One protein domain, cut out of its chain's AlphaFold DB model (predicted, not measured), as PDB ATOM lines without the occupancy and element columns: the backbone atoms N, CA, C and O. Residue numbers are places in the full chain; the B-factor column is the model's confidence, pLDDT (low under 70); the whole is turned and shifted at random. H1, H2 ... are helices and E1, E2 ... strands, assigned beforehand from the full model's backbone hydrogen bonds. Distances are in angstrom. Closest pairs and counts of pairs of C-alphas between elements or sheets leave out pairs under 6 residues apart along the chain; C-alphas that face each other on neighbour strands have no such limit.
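AT A GLANCE: This is residues 719 to 854 of the 855 residues of the protein "Glyco_trans_2-like domain-containing protein" of Fistulifera solaris (UniProt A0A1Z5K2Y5). A hairpin of two helices, H1 and H2, has a third, H4, packed along one side at a shallow tilt, while H3 crosses the hairpin's open end steeply on the opposite side. Strand E1 lies on the way from H3 to H4. The printed part has 136 residues, mostly helix, with four named helices and one named strand in the order H1, H2, H3, E1, H4. It is only just compact, close to loose, with a radius of gyration of the C-alphas of 17.1 A, and spans 54 by 37 by 24 A.

HOW THE PARTS SIT: Start with H1, residues 724 to 741, and H2, residues 745 to 769, a helical hairpin at a shallow tilt of 5 degrees; its closest C-alphas, of Ile 736 and Ala 748, are 5.2 A apart. H3, residues 783 to 808, touches H2 at a steep tilt of 62 degrees, with residues 787 to 798 alone; the closest C-alphas, of Ala 767 and Arg 790, are 4.7 A apart. H3 touches H1 too, closest at the C-alphas of Ala 725 and Gly 802, 5.4 A. E1, residues 817 to 819, pairs with no named strand. H4, residues 827 to 853, touches H2 with residues 844 to 852 alone, closest at the C-alphas of Arg 750 and Gly 852, 5.5 A. H1, H2 and H4 form an up and down bundle, each running against the one before. H3 and H4 are apart. Every O i to N i+4 pair is within hydrogen-bond range in H2 and H3, against 12 of 14 in H1 and 22 of 23 in H4.

IN THESE COORDINATES: Find C-alpha 724 at (248.711, 253.698, 182.817), where H1 begins its 24.4 A. H2 runs 36.4 A, H3 37.4 A and E1 7.0 A. H4 runs 39.4 A to C-alpha 853 at (232.770, 262.201, 173.565).

THE WHOLE: The farthest C-alphas, of Ser 742 and Ser 777, are 54.1 A apart. The link from H2 to H3 is long, residues 770 to 782. The printed part has no cut, and no printed residue is under 70 in pLDDT.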
ATOM      1  N   PHE A 719     258.336 263.196 192.221       96.25
ATOM      2  CA  PHE A 719     256.936 263.233 191.822       96.25
ATOM      3  C   PHE A 719     256.801 263.181 190.293       96.25
ATOM      4  O   PHE A 719     257.545 263.865 189.578       96.25
ATOM      5  N   SER A 720     255.868 262.381 189.781       96.50
ATOM      6  CA  SER A 720     255.629 262.196 188.345       96.50
ATOM      7  C   SER A 720     254.137 262.168 188.013       96.50
ATOM      8  O   SER A 720     253.313 261.965 188.892       96.50
ATOM      9  N   MET A 721     253.776 262.366 186.745       97.06
ATOM     10  CA  MET A 721     252.377 262.239 186.322       97.06
ATOM     11  C   MET A 721     251.894 260.776 186.384       97.06
ATOM     12  O   MET A 721     252.736 259.866 186.348       97.06
ATOM     13  N   PRO A 722     250.567 260.539 186.460       96.19
ATOM     14  CA  PRO A 722     250.032 259.193 186.594       96.19
ATOM     15  C   PRO A 722     250.430 258.268 185.434       96.19
ATOM     16  O   PRO A 722     250.315 258.648 184.265       96.19
ATOM     17  N   ASN A 723     250.871 257.047 185.736       94.88
ATOM     18  CA  ASN A 723     251.118 256.018 184.720       94.88
ATOM     19  C   ASN A 723     249.809 255.329 184.284       94.88
ATOM     20  O   ASN A 723     248.735 255.603 184.824       94.88
ATOM     21  N   GLY A 724     249.885 254.424 183.303       95.25
ATOM     22  CA  GLY A 724     248.711 253.698 182.817       95.25
ATOM     23  C   GLY A 724     247.979 252.928 183.914       95.25
ATOM     24  O   GLY A 724     246.756 252.980 183.954       95.25
ATOM     25  N   ALA A 725     248.691 252.277 184.842       95.38
ATOM     26  CA  ALA A 725     248.067 251.540 185.946       95.38
ATOM     27  C   ALA A 725     247.236 252.452 186.870       95.38
ATOM     28  O   ALA A 725     246.097 252.122 187.201       95.38
ATOM     29  N   GLU A 726     247.770 253.619 187.235       95.62
ATOM     30  CA  GLU A 726     247.069 254.622 188.048       95.62
ATOM     31  C   GLU A 726     245.847 255.200 187.312       95.62
ATOM     32  O   GLU A 726     244.776 255.345 187.905       95.62
ATOM     33  N   ILE A 727     245.966 255.494 186.011       96.44
ATOM     34  CA  ILE A 727     244.853 256.009 185.191       96.44
ATOM     35  C   ILE A 727     243.760 254.955 185.018       96.44
ATOM     36  O   ILE A 727     242.583 255.262 185.198       96.44
ATOM     37  N   LEU A 728     244.134 253.713 184.701       96.38
ATOM     38  CA  LEU A 728     243.204 252.593 184.574       96.38
ATOM     39  C   LEU A 728     242.421 252.394 185.866       96.38
ATOM     40  O   LEU A 728     241.200 252.265 185.820       96.38
ATOM     41  N   PHE A 729     243.097 252.443 187.015       95.62
ATOM     42  CA  PHE A 729     242.421 252.385 188.304       95.62
ATOM     43  C   PHE A 729     241.437 253.540 188.487       95.62
ATOM     44  O   PHE A 729     240.307 253.305 188.900       95.62
ATOM     45  N   MET A 730     241.809 254.779 188.146       95.12
ATOM     46  CA  MET A 730     240.883 255.911 188.259       95.12
ATOM     47  C   MET A 730     239.644 255.749 187.363       95.12
ATOM     48  O   MET A 730     238.521 256.001 187.803       95.12
ATOM     49  N   VAL A 731     239.821 255.289 186.121       95.94
ATOM     50  CA  VAL A 731     238.705 255.069 185.187       95.94
ATOM     51  C   VAL A 731     237.812 253.917 185.649       95.94
ATOM     52  O   VAL A 731     236.591 254.061 185.638       95.94
ATOM     53  N   VAL A 732     238.394 252.796 186.081       96.06
ATOM     54  CA  VAL A 732     237.642 251.606 186.510       96.06
ATOM     55  C   VAL A 732     236.943 251.828 187.851       96.06
ATOM     56  O   VAL A 732     235.779 251.467 187.984       96.06
ATOM     57  N   SER A 733     237.614 252.443 188.825       95.12
ATOM     58  CA  SER A 733     237.083 252.612 190.184       95.12
ATOM     59  C   SER A 733     236.126 253.797 190.321       95.12
ATOM     60  O   SER A 733     235.221 253.742 191.147       95.12
ATOM     61  N   PHE A 734     236.299 254.863 189.530       95.25
ATOM     62  CA  PHE A 734     235.472 256.073 189.643       95.25
ATOM     63  C   PHE A 734     234.707 256.390 188.360       95.25
ATOM     64  O   PHE A 734     233.503 256.621 188.411       95.25
ATOM     65  N   GLY A 735     235.377 256.369 187.204       94.12
ATOM     66  CA  GLY A 735     234.766 256.748 185.926       94.12
ATOM     67  C   GLY A 735     233.577 255.864 185.537       94.12
ATOM     68  O   GLY A 735     232.463 256.355 185.349       94.12
ATOM     69  N   ILE A 736     233.793 254.549 185.448       94.94
ATOM     70  CA  ILE A 736     232.757 253.589 185.047       94.94
ATOM     71  C   ILE A 736     231.590 253.588 186.053       94.94
ATOM     72  O   ILE A 736     230.466 253.843 185.612       94.94
ATOM     73  N   PRO A 737     231.796 253.418 187.376       97.12
ATOM     74  CA  PRO A 737     230.700 253.452 188.343       97.12
ATOM     75  C   PRO A 737     229.896 254.754 188.308       97.12
ATOM     76  O   PRO A 737     228.671 254.700 188.279       97.12
ATOM     77  N   LEU A 738     230.549 255.919 188.220       95.75
ATOM     78  CA  LEU A 738     229.852 257.210 188.167       95.75
ATOM     79  C   LEU A 738     228.970 257.343 186.913       95.75
ATOM     80  O   LEU A 738     227.844 257.843 186.987       95.75
ATOM     81  N   THR A 739     229.447 256.862 185.761       93.94
ATOM     82  CA  THR A 739     228.651 256.866 184.519       93.94
ATOM     83  C   THR A 739     227.494 255.870 184.545       93.94
ATOM     84  O   THR A 739     226.418 256.188 184.032       93.94
ATOM     85  N   LEU A 740     227.678 254.705 185.176       93.88
ATOM     86  CA  LEU A 740     226.617 253.716 185.382       93.88
ATOM     87  C   LEU A 740     225.547 254.228 186.353       93.88
ATOM     88  O   LEU A 740     224.365 254.121 186.041       93.88
ATOM     89  N   LEU A 741     225.943 254.864 187.462       93.56
ATOM     90  CA  LEU A 741     225.023 255.532 188.397       93.56
ATOM     91  C   LEU A 741     224.220 256.644 187.710       93.56
ATOM     92  O   LEU A 741     223.051 256.852 188.014       93.56
ATOM     93  N   SER A 742     224.822 257.307 186.721       93.81
ATOM     94  CA  SER A 742     224.152 258.305 185.878       93.81
ATOM     95  C   SER A 742     223.314 257.696 184.738       93.81
ATOM     96  O   SER A 742     222.863 258.429 183.859       93.81
ATOM     97  N   CYS A 743     223.144 256.367 184.698       92.94
ATOM     98  CA  CYS A 743     222.429 255.610 183.660       92.94
ATOM     99  C   CYS A 743     222.961 255.808 182.223       92.94
ATOM    100  O   CYS A 743     222.237 255.639 181.241       92.94
ATOM    101  N   ARG A 744     224.249 256.141 182.061       93.81
ATOM    102  CA  ARG A 744     224.885 256.380 180.752       93.81
ATOM    103  C   ARG A 744     225.648 255.149 180.257       93.81
ATOM    104  O   ARG A 744     226.866 255.189 180.093       93.81
ATOM    105  N   PHE A 745     224.942 254.059 179.956       93.56
ATOM    106  CA  PHE A 745     225.555 252.779 179.552       93.56
ATOM    107  C   PHE A 745     226.507 252.878 178.350       93.56
ATOM    108  O   PHE A 745     227.587 252.292 178.364       93.56
ATOM    109  N   ARG A 746     226.156 253.673 177.325       94.00
ATOM    110  CA  ARG A 746     227.038 253.904 176.164       94.00
ATOM    111  C   ARG A 746     228.368 254.541 176.574       94.00
ATOM    112  O   ARG A 746     229.410 254.190 176.030       94.00
ATOM    113  N   MET A 747     228.337 255.448 177.550       93.25
ATOM    114  CA  MET A 747     229.535 256.099 178.077       93.25
ATOM    115  C   MET A 747     230.385 255.118 178.891       93.25
ATOM    116  O   MET A 747     231.596 255.088 178.710       93.25
ATOM    117  N   ALA A 748     229.762 254.262 179.706       93.69
ATOM    118  CA  ALA A 748     230.468 253.210 180.439       93.69
ATOM    119  C   ALA A 748     231.193 252.230 179.494       93.69
ATOM    120  O   ALA A 748     232.366 251.923 179.707       93.69
ATOM    121  N   LEU A 749     230.543 251.804 178.401       95.25
ATOM    122  CA  LEU A 749     231.169 250.958 177.375       95.25
ATOM    123  C   LEU A 749     232.345 251.664 176.678       95.25
ATOM    124  O   LEU A 749     233.394 251.060 176.465       95.25
ATOM    125  N   ARG A 750     232.204 252.958 176.364       94.88
ATOM    126  CA  ARG A 750     233.287 253.781 175.795       94.88
ATOM    127  C   ARG A 750     234.471 253.927 176.754       94.88
ATOM    128  O   ARG A 750     235.620 253.864 176.321       94.88
ATOM    129  N   LEU A 751     234.218 254.075 178.055       94.31
ATOM    130  CA  LEU A 751     235.272 254.088 179.071       94.31
ATOM    131  C   LEU A 751     235.978 252.731 179.173       94.31
ATOM    132  O   LEU A 751     237.204 252.696 179.228       94.31
ATOM    133  N   LEU A 752     235.242 251.618 179.102       95.56
ATOM    134  CA  LEU A 752     235.838 250.278 179.054       95.56
ATOM    135  C   LEU A 752     236.728 250.092 177.813       95.56
ATOM    136  O   LEU A 752     237.848 249.594 177.922       95.56
ATOM    137  N   LEU A 753     236.268 250.552 176.645       95.94
ATOM    138  CA  LEU A 753     237.069 250.553 175.418       95.94
ATOM    139  C   LEU A 753     238.319 251.435 175.558       95.94
ATOM    140  O   LEU A 753     239.392 251.065 175.087       95.94
ATOM    141  N   SER A 754     238.201 252.570 176.254       95.62
ATOM    142  CA  SER A 754     239.339 253.439 176.567       95.62
ATOM    143  C   SER A 754     240.358 252.721 177.456       95.62
ATOM    144  O   SER A 754     241.549 252.818 177.189       95.62
ATOM    145  N   CYS A 755     239.921 251.944 178.456       96.44
ATOM    146  CA  CYS A 755     240.820 251.118 179.268       96.44
ATOM    147  C   CYS A 755     241.599 250.108 178.415       96.44
ATOM    148  O   CYS A 755     242.816 249.991 178.558       96.44
ATOM    149  N   PHE A 756     240.925 249.413 177.494       96.50
ATOM    150  CA  PHE A 756     241.595 248.498 176.568       96.50
ATOM    151  C   PHE A 756     242.609 249.232 175.677       96.50
ATOM    152  O   PHE A 756     243.752 248.799 175.549       96.50
ATOM    153  N   ALA A 757     242.231 250.390 175.130       96.56
ATOM    154  CA  ALA A 757     243.117 251.203 174.306       96.56
ATOM    155  C   ALA A 757     244.343 251.725 175.084       96.56
ATOM    156  O   ALA A 757     245.446 251.732 174.539       96.56
ATOM    157  N   ILE A 758     244.185 252.095 176.363       96.56
ATOM    158  CA  ILE A 758     245.300 252.457 177.255       96.56
ATOM    159  C   ILE A 758     246.238 251.263 177.451       96.56
ATOM    160  O   ILE A 758     247.445 251.423 177.305       96.56
ATOM    161  N   LEU A 759     245.711 250.062 177.722       96.75
ATOM    162  CA  LEU A 759     246.526 248.850 177.874       96.75
ATOM    163  C   LEU A 759     247.325 248.526 176.603       96.75
ATOM    164  O   LEU A 759     248.524 248.262 176.684       96.75
ATOM    165  N   CYS A 760     246.687 248.583 175.430       97.25
ATOM    166  CA  CYS A 760     247.365 248.372 174.150       97.25
ATOM    167  C   CYS A 760     248.442 249.431 173.890       97.25
ATOM    168  O   CYS A 760     249.537 249.089 173.439       97.25
ATOM    169  N   PHE A 761     248.148 250.700 174.183       96.69
ATOM    170  CA  PHE A 761     249.126 251.773 174.047       96.69
ATOM    171  C   PHE A 761     250.310 251.576 174.990       96.69
ATOM    172  O   PHE A 761     251.440 251.734 174.551       96.69
ATOM    173  N   GLU A 762     250.083 251.206 176.250       96.25
ATOM    174  CA  GLU A 762     251.156 250.951 177.213       96.25
ATOM    175  C   GLU A 762     252.074 249.824 176.747       96.25
ATOM    176  O   GLU A 762     253.300 249.977 176.712       96.25
ATOM    177  N   LEU A 763     251.476 248.717 176.304       97.19
ATOM    178  CA  LEU A 763     252.210 247.578 175.774       97.19
ATOM    179  C   LEU A 763     253.069 247.990 174.570       97.19
ATOM    180  O   LEU A 763     254.262 247.687 174.519       97.19
ATOM    181  N   PHE A 764     252.478 248.727 173.627       97.19
ATOM    182  CA  PHE A 764     253.183 249.247 172.460       97.19
ATOM    183  C   PHE A 764     254.282 250.248 172.845       97.19
ATOM    184  O   PHE A 764     255.403 250.157 172.345       97.19
ATOM    185  N   TRP A 765     253.995 251.181 173.753       96.19
ATOM    186  CA  TRP A 765     254.921 252.219 174.197       96.19
ATOM    187  C   TRP A 765     256.167 251.597 174.820       96.19
ATOM    188  O   TRP A 765     257.287 251.895 174.396       96.19
ATOM    189  N   HIS A 766     255.995 250.672 175.764       95.94
ATOM    190  CA  HIS A 766     257.106 249.936 176.358       95.94
ATOM    191  C   HIS A 766     257.869 249.102 175.316       95.94
ATOM    192  O   HIS A 766     259.096 249.193 175.262       95.94
ATOM    193  N   ALA A 767     257.173 248.367 174.442       96.94
ATOM    194  CA  ALA A 767     257.808 247.550 173.405       96.94
ATOM    195  C   ALA A 767     258.617 248.392 172.398       96.94
ATOM    196  O   ALA A 767     259.703 247.989 171.979       96.94
ATOM    197  N   SER A 768     258.132 249.585 172.039       96.00
ATOM    198  CA  SER A 768     258.789 250.495 171.090       96.00
ATOM    199  C   SER A 768     260.100 251.085 171.621       96.00
ATOM    200  O   SER A 768     261.000 251.404 170.846       96.00
ATOM    201  N   ARG A 769     260.245 251.186 172.949       94.56
ATOM    202  CA  ARG A 769     261.456 251.695 173.613       94.56
ATOM    203  C   ARG A 769     262.575 250.660 173.707       94.56
ATOM    204  O   ARG A 769     263.715 251.020 174.005       94.56
ATOM    205  N   ILE A 770     262.272 249.389 173.461       94.94
ATOM    206  CA  ILE A 770     263.259 248.313 173.454       94.94
ATOM    207  C   ILE A 770     263.932 248.292 172.078       94.94
ATOM    208  O   ILE A 770     263.409 247.739 171.114       94.94
ATOM    209  N   GLY A 771     265.099 248.932 171.986       92.00
ATOM    210  CA  GLY A 771     265.895 248.955 170.757       92.00
ATOM    211  C   GLY A 771     266.547 247.605 170.436       92.00
ATOM    212  O   GLY A 771     266.855 246.825 171.338       92.00
ATOM    213  N   ASP A 772     266.849 247.361 169.158       90.44
ATOM    214  CA  ASP A 772     267.421 246.088 168.675       90.44
ATOM    215  C   ASP A 772     268.759 245.706 169.317       90.44
ATOM    216  O   ASP A 772     269.112 244.531 169.374       90.44
ATOM    217  N   HIS A 773     269.512 246.679 169.838       89.31
ATOM    218  CA  HIS A 773     270.759 246.426 170.566       89.31
ATOM    219  C   HIS A 773     270.547 245.678 171.894       89.31
ATOM    220  O   HIS A 773     271.496 245.094 172.416       89.31
ATOM    221  N   ARG A 774     269.324 245.686 172.446       90.69
ATOM    222  CA  ARG A 774     268.969 244.983 173.691       90.69
ATOM    223  C   ARG A 774     268.515 243.544 173.461       90.69
ATOM    224  O   ARG A 774     268.440 242.769 174.409       90.69
ATOM    225  N   ILE A 775     268.225 243.182 172.215       91.25
ATOM    226  CA  ILE A 775     267.740 241.855 171.843       91.25
ATOM    227  C   ILE A 775     268.938 241.016 171.409       91.25
ATOM    228  O   ILE A 775     269.744 241.423 170.572       91.25
ATOM    229  N   ARG A 776     269.085 239.845 172.023       90.81
ATOM    230  CA  ARG A 776     270.203 238.925 171.779       90.81
ATOM    231  C   ARG A 776     269.831 237.888 170.713       90.81
ATOM    232  O   ARG A 776     268.652 237.580 170.539       90.81
ATOM    233  N   SER A 777     270.824 237.367 169.991       87.00
ATOM    234  CA  SER A 777     270.630 236.202 169.116       87.00
ATOM    235  C   SER A 777     270.183 234.981 169.936       87.00
ATOM    236  O   SER A 777     270.449 234.930 171.131       87.00
ATOM    237  N   PRO A 778     269.453 234.023 169.347       88.56
ATOM    238  CA  PRO A 778     268.950 234.021 167.970       88.56
ATOM    239  C   PRO A 778     267.676 234.871 167.787       88.56
ATOM    240  O   PRO A 778     267.200 235.044 166.670       88.56
ATOM    241  N   MET A 779     267.095 235.435 168.857       88.31
ATOM    242  CA  MET A 779     265.826 236.184 168.768       88.31
ATOM    243  C   MET A 779     265.924 237.424 167.877       88.31
ATOM    244  O   MET A 779     264.953 237.792 167.222       88.31
ATOM    245  N   LYS A 780     267.109 238.038 167.818       86.81
ATOM    246  CA  LYS A 780     267.397 239.195 166.964       86.81
ATOM    247  C   LYS A 780     267.292 238.892 165.461       86.81
ATOM    248  O   LYS A 780     267.027 239.800 164.684       86.81
ATOM    249  N   GLU A 781     267.483 237.641 165.050       88.88
ATOM    250  CA  GLU A 781     267.555 237.252 163.632       88.88
ATOM    251  C   GLU A 781     266.178 237.164 162.959       88.88
ATOM    252  O   GLU A 781     266.084 237.127 161.736       88.88
ATOM    253  N   SER A 782     265.091 237.171 163.736       95.38
ATOM    254  CA  SER A 782     263.722 237.136 163.221       95.38
ATOM    255  C   SER A 782     262.923 238.323 163.742       95.38
ATOM    256  O   SER A 782     262.788 238.500 164.951       95.38
ATOM    257  N   LEU A 783     262.318 239.096 162.833       94.75
ATOM    258  CA  LEU A 783     261.450 240.221 163.192       94.75
ATOM    259  C   LEU A 783     260.295 239.779 164.104       94.75
ATOM    260  O   LEU A 783     260.002 240.447 165.090       94.75
ATOM    261  N   VAL A 784     259.678 238.629 163.816       96.38
ATOM    262  CA  VAL A 784     258.579 238.083 164.629       96.38
ATOM    263  C   VAL A 784     259.068 237.751 166.038       96.38
ATOM    264  O   VAL A 784     258.431 238.144 167.015       96.38
ATOM    265  N   ARG A 785     260.224 237.084 166.162       96.00
ATOM    266  CA  ARG A 785     260.795 236.738 167.473       96.00
ATOM    267  C   ARG A 785     261.215 237.980 168.255       96.00
ATOM    268  O   ARG A 785     260.856 238.119 169.419       96.00
ATOM    269  N   SER A 786     261.897 238.918 167.607       96.12
ATOM    270  CA  SER A 786     262.261 240.211 168.187       96.12
ATOM    271  C   SER A 786     261.028 240.949 168.725       96.12
ATOM    272  O   SER A 786     260.999 241.323 169.898       96.12
ATOM    273  N   THR A 787     259.961 241.065 167.929       96.31
ATOM    274  CA  THR A 787     258.705 241.707 168.350       96.31
ATOM    275  C   THR A 787     258.060 241.000 169.539       96.31
ATOM    276  O   THR A 787     257.669 241.662 170.498       96.31
ATOM    277  N   MET A 788     257.991 239.668 169.536       97.12
ATOM    278  CA  MET A 788     257.401 238.915 170.648       97.12
ATOM    279  C   MET A 788     258.203 239.066 171.949       97.12
ATOM    280  O   MET A 788     257.609 239.251 173.009       97.12
ATOM    281  N   VAL A 789     259.541 239.097 171.883       97.44
ATOM    282  CA  VAL A 789     260.391 239.408 173.050       97.44
ATOM    283  C   VAL A 789     260.102 240.813 173.585       97.44
ATOM    284  O   VAL A 789     259.987 240.991 174.797       97.44
ATOM    285  N   ARG A 790     259.938 241.812 172.703       97.81
ATOM    286  CA  ARG A 790     259.591 243.185 173.110       97.81
ATOM    287  C   ARG A 790     258.226 243.248 173.798       97.81
ATOM    288  O   ARG A 790     258.109 243.896 174.833       97.81
ATOM    289  N   LEU A 791     257.217 242.567 173.249       97.69
ATOM    290  CA  LEU A 791     255.867 242.509 173.822       97.69
ATOM    291  C   LEU A 791     255.854 241.798 175.180       97.69
ATOM    292  O   LEU A 791     255.197 242.261 176.112       97.69
ATOM    293  N   LEU A 792     256.610 240.710 175.324       97.25
ATOM    294  CA  LEU A 792     256.730 240.007 176.599       97.25
ATOM    295  C   LEU A 792     257.438 240.873 177.650       97.25
ATOM    296  O   LEU A 792     256.939 241.016 178.762       97.25
ATOM    297  N   ALA A 793     258.553 241.514 177.290       97.12
ATOM    298  CA  ALA A 793     259.265 242.431 178.181       97.12
ATOM    299  C   ALA A 793     258.371 243.603 178.618       97.12
ATOM    300  O   ALA A 793     258.289 243.910 179.807       97.12
ATOM    301  N   ALA A 794     257.646 244.206 177.674       97.31
ATOM    302  CA  ALA A 794     256.682 245.269 177.940       97.31
ATOM    303  C   ALA A 794     255.569 244.817 178.896       97.31
ATOM    304  O   ALA A 794     255.238 245.536 179.836       97.31
ATOM    305  N   SER A 795     255.055 243.599 178.712       97.25
ATOM    306  CA  SER A 795     254.034 243.012 179.587       97.25
ATOM    307  C   SER A 795     254.544 242.862 181.025       97.25
ATOM    308  O   SER A 795     253.851 243.231 181.970       97.25
ATOM    309  N   ILE A 796     255.782 242.391 181.212       96.69
ATOM    310  CA  ILE A 796     256.389 242.260 182.547       96.69
ATOM    311  C   ILE A 796     256.611 243.644 183.182       96.69
ATOM    312  O   ILE A 796     256.314 243.825 184.363       96.69
ATOM    313  N   MET A 797     257.052 244.650 182.414       95.75
ATOM    314  CA  MET A 797     257.180 246.032 182.906       95.75
ATOM    315  C   MET A 797     255.831 246.606 183.367       95.75
ATOM    316  O   MET A 797     255.758 247.213 184.435       95.75
ATOM    317  N   MET A 798     254.756 246.375 182.606       96.19
ATOM    318  CA  MET A 798     253.399 246.781 182.990       96.19
ATOM    319  C   MET A 798     252.933 246.072 184.268       96.19
ATOM    320  O   MET A 798     252.368 246.714 185.152       96.19
ATOM    321  N   LEU A 799     253.211 244.771 184.416       96.31
ATOM    322  CA  LEU A 799     252.909 244.025 185.644       96.31
ATOM    323  C   LEU A 799     253.664 244.587 186.859       96.31
ATOM    324  O   LEU A 799     253.091 244.679 187.948       96.31
ATOM    325  N   GLN A 800     254.919 245.016 186.691       95.62
ATOM    326  CA  GLN A 800     255.656 245.712 187.748       95.62
ATOM    327  C   GLN A 800     255.023 247.068 188.089       95.62
ATOM    328  O   GLN A 800     254.872 247.375 189.268       95.62
ATOM    329  N   GLU A 801     254.636 247.879 187.098       95.19
ATOM    330  CA  GLU A 801     253.929 249.149 187.338       95.19
ATOM    331  C   GLU A 801     252.610 248.929 188.096       95.19
ATOM    332  O   GLU A 801     252.355 249.619 189.084       95.19
ATOM    333  N   GLY A 802     251.826 247.923 187.701       96.25
ATOM    334  CA  GLY A 802     250.606 247.523 188.404       96.25
ATOM    335  C   GLY A 802     250.876 247.054 189.834       96.25
ATOM    336  O   GLY A 802     250.159 247.433 190.756       96.25
ATOM    337  N   THR A 803     251.953 246.297 190.052       95.81
ATOM    338  CA  THR A 803     252.340 245.818 191.389       95.81
ATOM    339  C   THR A 803     252.791 246.957 192.299       95.81
ATOM    340  O   THR A 803     252.368 247.003 193.456       95.81
ATOM    341  N   ARG A 804     253.598 247.902 191.793       95.31
ATOM    342  CA  ARG A 804     253.969 249.128 192.523       95.31
ATOM    343  C   ARG A 804     252.723 249.909 192.913       95.31
ATOM    344  O   ARG A 804     252.585 250.304 194.067       95.31
ATOM    345  N   PHE A 805     251.802 250.080 191.963       95.44
ATOM    346  CA  PHE A 805     250.565 250.803 192.203       95.44
ATOM    347  C   PHE A 805     249.688 250.115 193.265       95.44
ATOM    348  O   PHE A 805     249.268 250.737 194.235       95.44
ATOM    349  N   TRP A 806     249.487 248.802 193.159       95.50
ATOM    350  CA  TRP A 806     248.747 248.036 194.162       95.50
ATOM    351  C   TRP A 806     249.317 248.214 195.578       95.50
ATOM    352  O   TRP A 806     248.579 248.374 196.552       95.50
ATOM    353  N   HIS A 807     250.644 248.238 195.707       92.81
ATOM    354  CA  HIS A 807     251.289 248.430 197.002       92.81
ATOM    355  C   HIS A 807     251.210 249.881 197.492       92.81
ATOM    356  O   HIS A 807     251.015 250.085 198.690       92.81
ATOM    357  N   VAL A 808     251.268 250.886 196.605       92.69
ATOM    358  CA  VAL A 808     251.132 252.295 197.017       92.69
ATOM    359  C   VAL A 808     249.737 252.637 197.528       92.69
ATOM    360  O   VAL A 808     249.602 253.559 198.325       92.69
ATOM    361  N   LEU A 809     248.702 251.880 197.149       92.62
ATOM    362  CA  LEU A 809     247.346 252.072 197.682       92.62
ATOM    363  C   LEU A 809     247.274 251.916 199.211       92.62
ATOM    364  O   LEU A 809     246.422 252.530 199.847       92.62
ATOM    365  N   HIS A 810     248.205 251.174 199.819       91.38
ATOM    366  CA  HIS A 810     248.329 251.058 201.277       91.38
ATOM    367  C   HIS A 810     249.019 252.281 201.916       91.38
ATOM    368  O   HIS A 810     249.138 252.376 203.135       91.38
ATOM    369  N   SER A 811     249.523 253.217 201.111       91.62
ATOM    370  CA  SER A 811     250.171 254.460 201.538       91.62
ATOM    371  C   SER A 811     249.830 255.599 200.565       91.62
ATOM    372  O   SER A 811     250.700 256.047 199.812       91.62
ATOM    373  N   PRO A 812     248.578 256.105 200.572       90.19
ATOM    374  CA  PRO A 812     248.072 257.016 199.540       90.19
ATOM    375  C   PRO A 812     248.881 258.308 199.357       90.19
ATOM    376  O   PRO A 812     248.947 258.849 198.258       90.19
ATOM    377  N   SER A 813     249.556 258.785 200.407       91.88
ATOM    378  CA  SER A 813     250.449 259.953 200.348       91.88
ATOM    379  C   SER A 813     251.662 259.766 199.427       91.88
ATOM    380  O   SER A 813     252.330 260.740 199.082       91.88
ATOM    381  N   CYS A 814     251.949 258.525 199.034       93.62
ATOM    382  CA  CYS A 814     253.047 258.159 198.149       93.62
ATOM    383  C   CYS A 814     252.588 257.896 196.703       93.62
ATOM    384  O   CYS A 814     253.427 257.595 195.854       93.62
ATOM    385  N   ILE A 815     251.290 258.024 196.388       94.12
ATOM    386  CA  ILE A 815     250.800 257.946 195.001       94.12
ATOM    387  C   ILE A 815     251.537 259.012 194.170       94.12
ATOM    388  O   ILE A 815     251.826 260.095 194.677       94.12
ATOM    389  N   LEU A 816     251.887 258.689 192.917       95.38
ATOM    390  CA  LEU A 816     252.689 259.528 192.004       95.38
ATOM    391  C   LEU A 816     254.173 259.704 192.353       95.38
ATOM    392  O   LEU A 816     254.935 260.222 191.529       95.38
ATOM    393  N   TRP A 817     254.627 259.234 193.514       95.88
ATOM    394  CA  TRP A 817     256.053 259.189 193.817       95.88
ATOM    395  C   TRP A 817     256.714 258.003 193.115       95.88
ATOM    396  O   TRP A 817     256.141 256.918 192.985       95.88
ATOM    397  N   ARG A 818     257.930 258.230 192.619       94.38
ATOM    398  CA  ARG A 818     258.765 257.254 191.909       94.38
ATOM    399  C   ARG A 818     260.178 257.289 192.468       94.38
ATOM    400  O   ARG A 818     260.641 258.348 192.880       94.38
ATOM    401  N   ILE A 819     260.871 256.156 192.433       95.06
ATOM    402  CA  ILE A 819     262.294 256.087 192.777       95.06
ATOM    403  C   ILE A 819     263.130 256.665 191.634       95.06
ATOM    404  O   ILE A 819     262.932 256.318 190.466       95.06
ATOM    405  N   ASP A 820     264.100 257.508 191.976       94.94
ATOM    406  CA  ASP A 820     265.251 257.768 191.121       94.94
ATOM    407  C   ASP A 820     266.282 256.656 191.314       94.94
ATOM    408  O   ASP A 820     267.056 256.663 192.264       94.94
ATOM    409  N   TRP A 821     266.310 255.697 190.394       90.62
ATOM    410  CA  TRP A 821     267.215 254.548 190.443       90.62
ATOM    411  C   TRP A 821     268.702 254.899 190.409       90.62
ATOM    412  O   TRP A 821     269.527 254.051 190.746       90.62
ATOM    413  N   HIS A 822     269.036 256.129 190.010       91.69
ATOM    414  CA  HIS A 822     270.405 256.619 189.927       91.69
ATOM    415  C   HIS A 822     270.818 257.486 191.119       91.69
ATOM    416  O   HIS A 822     271.947 257.964 191.131       91.69
ATOM    417  N   PHE A 823     269.943 257.705 192.110       92.81
ATOM    418  CA  PHE A 823     270.207 258.544 193.291       92.81
ATOM    419  C   PHE A 823     270.864 259.896 192.936       92.81
ATOM    420  O   PHE A 823     271.820 260.328 193.578       92.81
ATOM    421  N   GLY A 824     270.376 260.555 191.883       89.56
ATOM    422  CA  GLY A 824     270.867 261.842 191.390       89.56
ATOM    423  C   GLY A 824     272.092 261.769 190.475       89.56
ATOM    424  O   GLY A 824     272.473 262.780 189.891       89.56
ATOM    425  N   GLN A 825     272.699 260.595 190.285       86.06
ATOM    426  CA  GLN A 825     273.888 260.436 189.438       86.06
ATOM    427  C   GLN A 825     273.584 260.510 187.934       86.06
ATOM    428  O   GLN A 825     274.497 260.683 187.128       86.06
ATOM    429  N   SER A 826     272.312 260.387 187.548       88.75
ATOM    430  CA  SER A 826     271.835 260.605 186.181       88.75
ATOM    431  C   SER A 826     270.713 261.651 186.199       88.75
ATOM    432  O   SER A 826     269.536 261.289 186.206       88.75
ATOM    433  N   PRO A 827     271.035 262.957 186.244       83.88
ATOM    434  CA  PRO A 827     270.014 264.006 186.329       83.88
ATOM    435  C   PRO A 827     269.050 263.980 185.131       83.88
ATOM    436  O   PRO A 827     267.845 264.200 185.287       83.88
ATOM    437  N   ASP A 828     269.553 263.606 183.953       92.25
ATOM    438  CA  ASP A 828     268.750 263.466 182.738       92.25
ATOM    439  C   ASP A 828     267.693 262.364 182.854       92.25
ATOM    440  O   ASP A 828     266.633 262.466 182.233       92.25
ATOM    441  N   TRP A 829     267.930 261.332 183.672       91.69
ATOM    442  CA  TRP A 829     266.983 260.236 183.857       91.69
ATOM    443  C   TRP A 829     265.673 260.705 184.487       91.69
ATOM    444  O   TRP A 829     264.594 260.370 183.994       91.69
ATOM    445  N   VAL A 830     265.746 261.517 185.546       94.31
ATOM    446  CA  VAL A 830     264.554 262.043 186.228       94.31
ATOM    447  C   VAL A 830     263.759 262.945 185.288       94.31
ATOM    448  O   VAL A 830     262.537 262.811 185.189       94.31
ATOM    449  N   VAL A 831     264.440 263.830 184.551       95.56
ATOM    450  CA  VAL A 831     263.805 264.715 183.559       95.56
ATOM    451  C   VAL A 831     263.135 263.898 182.457       95.56
ATOM    452  O   VAL A 831     261.963 264.114 182.140       95.56
ATOM    453  N   TYR A 832     263.848 262.916 181.910       94.62
ATOM    454  CA  TYR A 832     263.341 262.008 180.890       94.62
ATOM    455  C   TYR A 832     262.118 261.220 181.378       94.62
ATOM    456  O   TYR A 832     261.111 261.154 180.673       94.62
ATOM    457  N   SER A 833     262.169 260.670 182.592       93.94
ATOM    458  CA  SER A 833     261.069 259.911 183.194       93.94
ATOM    459  C   SER A 833     259.830 260.782 183.418       93.94
ATOM    460  O   SER A 833     258.734 260.419 182.983       93.94
ATOM    461  N   LYS A 834     259.999 261.986 183.989       95.88
ATOM    462  CA  LYS A 834     258.911 262.966 184.155       95.88
ATOM    463  C   LYS A 834     258.278 263.346 182.820       95.88
ATOM    464  O   LYS A 834     257.055 263.313 182.707       95.88
ATOM    465  N   ARG A 835     259.093 263.661 181.809       96.12
ATOM    466  CA  ARG A 835     258.611 264.008 180.466       96.12
ATOM    467  C   ARG A 835     257.822 262.861 179.841       96.12
ATOM    468  O   ARG A 835     256.750 263.093 179.297       96.12
ATOM    469  N   ASN A 836     258.322 261.630 179.936       94.50
ATOM    470  CA  ASN A 836     257.638 260.473 179.361       94.50
ATOM    471  C   ASN A 836     256.302 260.196 180.044       94.50
ATOM    472  O   ASN A 836     255.316 259.959 179.353       94.50
ATOM    473  N   ASN A 837     256.253 260.249 181.377       95.00
ATOM    474  CA  ASN A 837     254.996 260.065 182.096       95.00
ATOM    475  C   ASN A 837     254.015 261.195 181.782       95.00
ATOM    476  O   ASN A 837     252.858 260.912 181.520       95.00
ATOM    477  N   PHE A 838     254.473 262.447 181.686       96.81
ATOM    478  CA  PHE A 838     253.627 263.562 181.255       96.81
ATOM    479  C   PHE A 838     253.014 263.338 179.864       96.81
ATOM    480  O   PHE A 838     251.804 263.478 179.700       96.81
ATOM    481  N   LEU A 839     253.825 262.949 178.872       96.44
ATOM    482  CA  LEU A 839     253.343 262.681 177.512       96.44
ATOM    483  C   LEU A 839     252.352 261.506 177.471       96.44
ATOM    484  O   LEU A 839     251.329 261.604 176.797       96.44
ATOM    485  N   ARG A 840     252.624 260.431 178.226       95.38
ATOM    486  CA  ARG A 840     251.708 259.291 178.404       95.38
ATOM    487  C   ARG A 840     250.374 259.752 178.995       95.38
ATOM    488  O   ARG A 840     249.330 259.505 178.403       95.38
ATOM    489  N   SER A 841     250.396 260.487 180.109       95.75
ATOM    490  CA  SER A 841     249.174 260.977 180.759       95.75
ATOM    491  C   SER A 841     248.368 261.908 179.852       95.75
ATOM    492  O   SER A 841     247.148 261.779 179.790       95.75
ATOM    493  N   LEU A 842     249.029 262.803 179.107       96.56
ATOM    494  CA  LEU A 842     248.364 263.671 178.134       96.56
ATOM    495  C   LEU A 842     247.670 262.849 177.040       96.56
ATOM    496  O   LEU A 842     246.512 263.112 176.715       96.56
ATOM    497  N   PHE A 843     248.348 261.826 176.513       96.81
ATOM    498  CA  PHE A 843     247.760 260.912 175.539       96.81
ATOM    499  C   PHE A 843     246.531 260.190 176.107       96.81
ATOM    500  O   PHE A 843     245.499 260.147 175.442       96.81
ATOM    501  N   TYR A 844     246.587 259.698 177.350       96.56
ATOM    502  CA  TYR A 844     245.440 259.043 177.993       96.56
ATOM    503  C   TYR A 844     244.247 259.972 178.159       96.56
ATOM    504  O   TYR A 844     243.123 259.572 177.863       96.56
ATOM    505  N   ILE A 845     244.478 261.219 178.570       94.88
ATOM    506  CA  ILE A 845     243.416 262.222 178.698       94.88
ATOM    507  C   ILE A 845     242.748 262.466 177.340       94.88
ATOM    508  O   ILE A 845     241.521 262.428 177.245       94.88
ATOM    509  N   VAL A 846     243.536 262.662 176.276       96.25
ATOM    510  CA  VAL A 846     243.009 262.864 174.914       96.25
ATOM    511  C   VAL A 846     242.241 261.635 174.429       96.25
ATOM    512  O   VAL A 846     241.163 261.780 173.853       96.25
ATOM    513  N   LEU A 847     242.763 260.435 174.677       94.69
ATOM    514  CA  LEU A 847     242.148 259.171 174.281       94.69
ATOM    515  C   LEU A 847     240.793 258.963 174.970       94.69
ATOM    516  O   LEU A 847     239.796 258.720 174.291       94.69
ATOM    517  N   ILE A 848     240.743 259.130 176.295       94.19
ATOM    518  CA  ILE A 848     239.511 259.037 177.089       94.19
ATOM    519  C   ILE A 848     238.501 260.089 176.620       94.19
ATOM    520  O   ILE A 848     237.327 259.771 176.436       94.19
ATOM    521  N   TYR A 849     238.946 261.325 176.374       94.19
ATOM    522  CA  TYR A 849     238.077 262.392 175.876       94.19
ATOM    523  C   TYR A 849     237.497 262.056 174.497       94.19
ATOM    524  O   TYR A 849     236.286 262.135 174.302       94.19
ATOM    525  N   LYS A 850     238.336 261.642 173.540       93.38
ATOM    526  CA  LYS A 850     237.912 261.331 172.168       93.38
ATOM    527  C   LYS A 850     236.969 260.134 172.110       93.38
ATOM    528  O   LYS A 850     235.946 260.226 171.442       93.38
ATOM    529  N   ILE A 851     237.280 259.046 172.813       90.25
ATOM    530  CA  ILE A 851     236.425 257.851 172.833       90.25
ATOM    531  C   ILE A 851     235.142 258.121 173.628       90.25
ATOM    532  O   ILE A 851     234.066 257.705 173.209       90.25
ATOM    533  N   GLY A 852     235.229 258.842 174.749       82.69
ATOM    534  CA  GLY A 852     234.077 259.180 175.585       82.69
ATOM    535  C   GLY A 852     233.075 260.118 174.902       82.69
ATOM    536  O   GLY A 852     231.867 259.896 175.011       82.69
ATOM    537  N   MET A 853     233.571 261.125 174.173       82.44
ATOM    538  CA  MET A 853     232.770 262.201 173.565       82.44
ATOM    539  C   MET A 853     232.421 261.980 172.089       82.44
ATOM    540  O   MET A 853     231.662 262.776 171.541       82.44
ATOM    541  N   ALA A 854     232.953 260.946 171.425       78.19
ATOM    542  CA  ALA A 854     232.539 260.598 170.065       78.19
ATOM    543  C   ALA A 854     231.028 260.333 170.059       78.19
ATOM    544  O   ALA A 854     230.590 259.407 170.727       78.19
TER     545      ALA A 854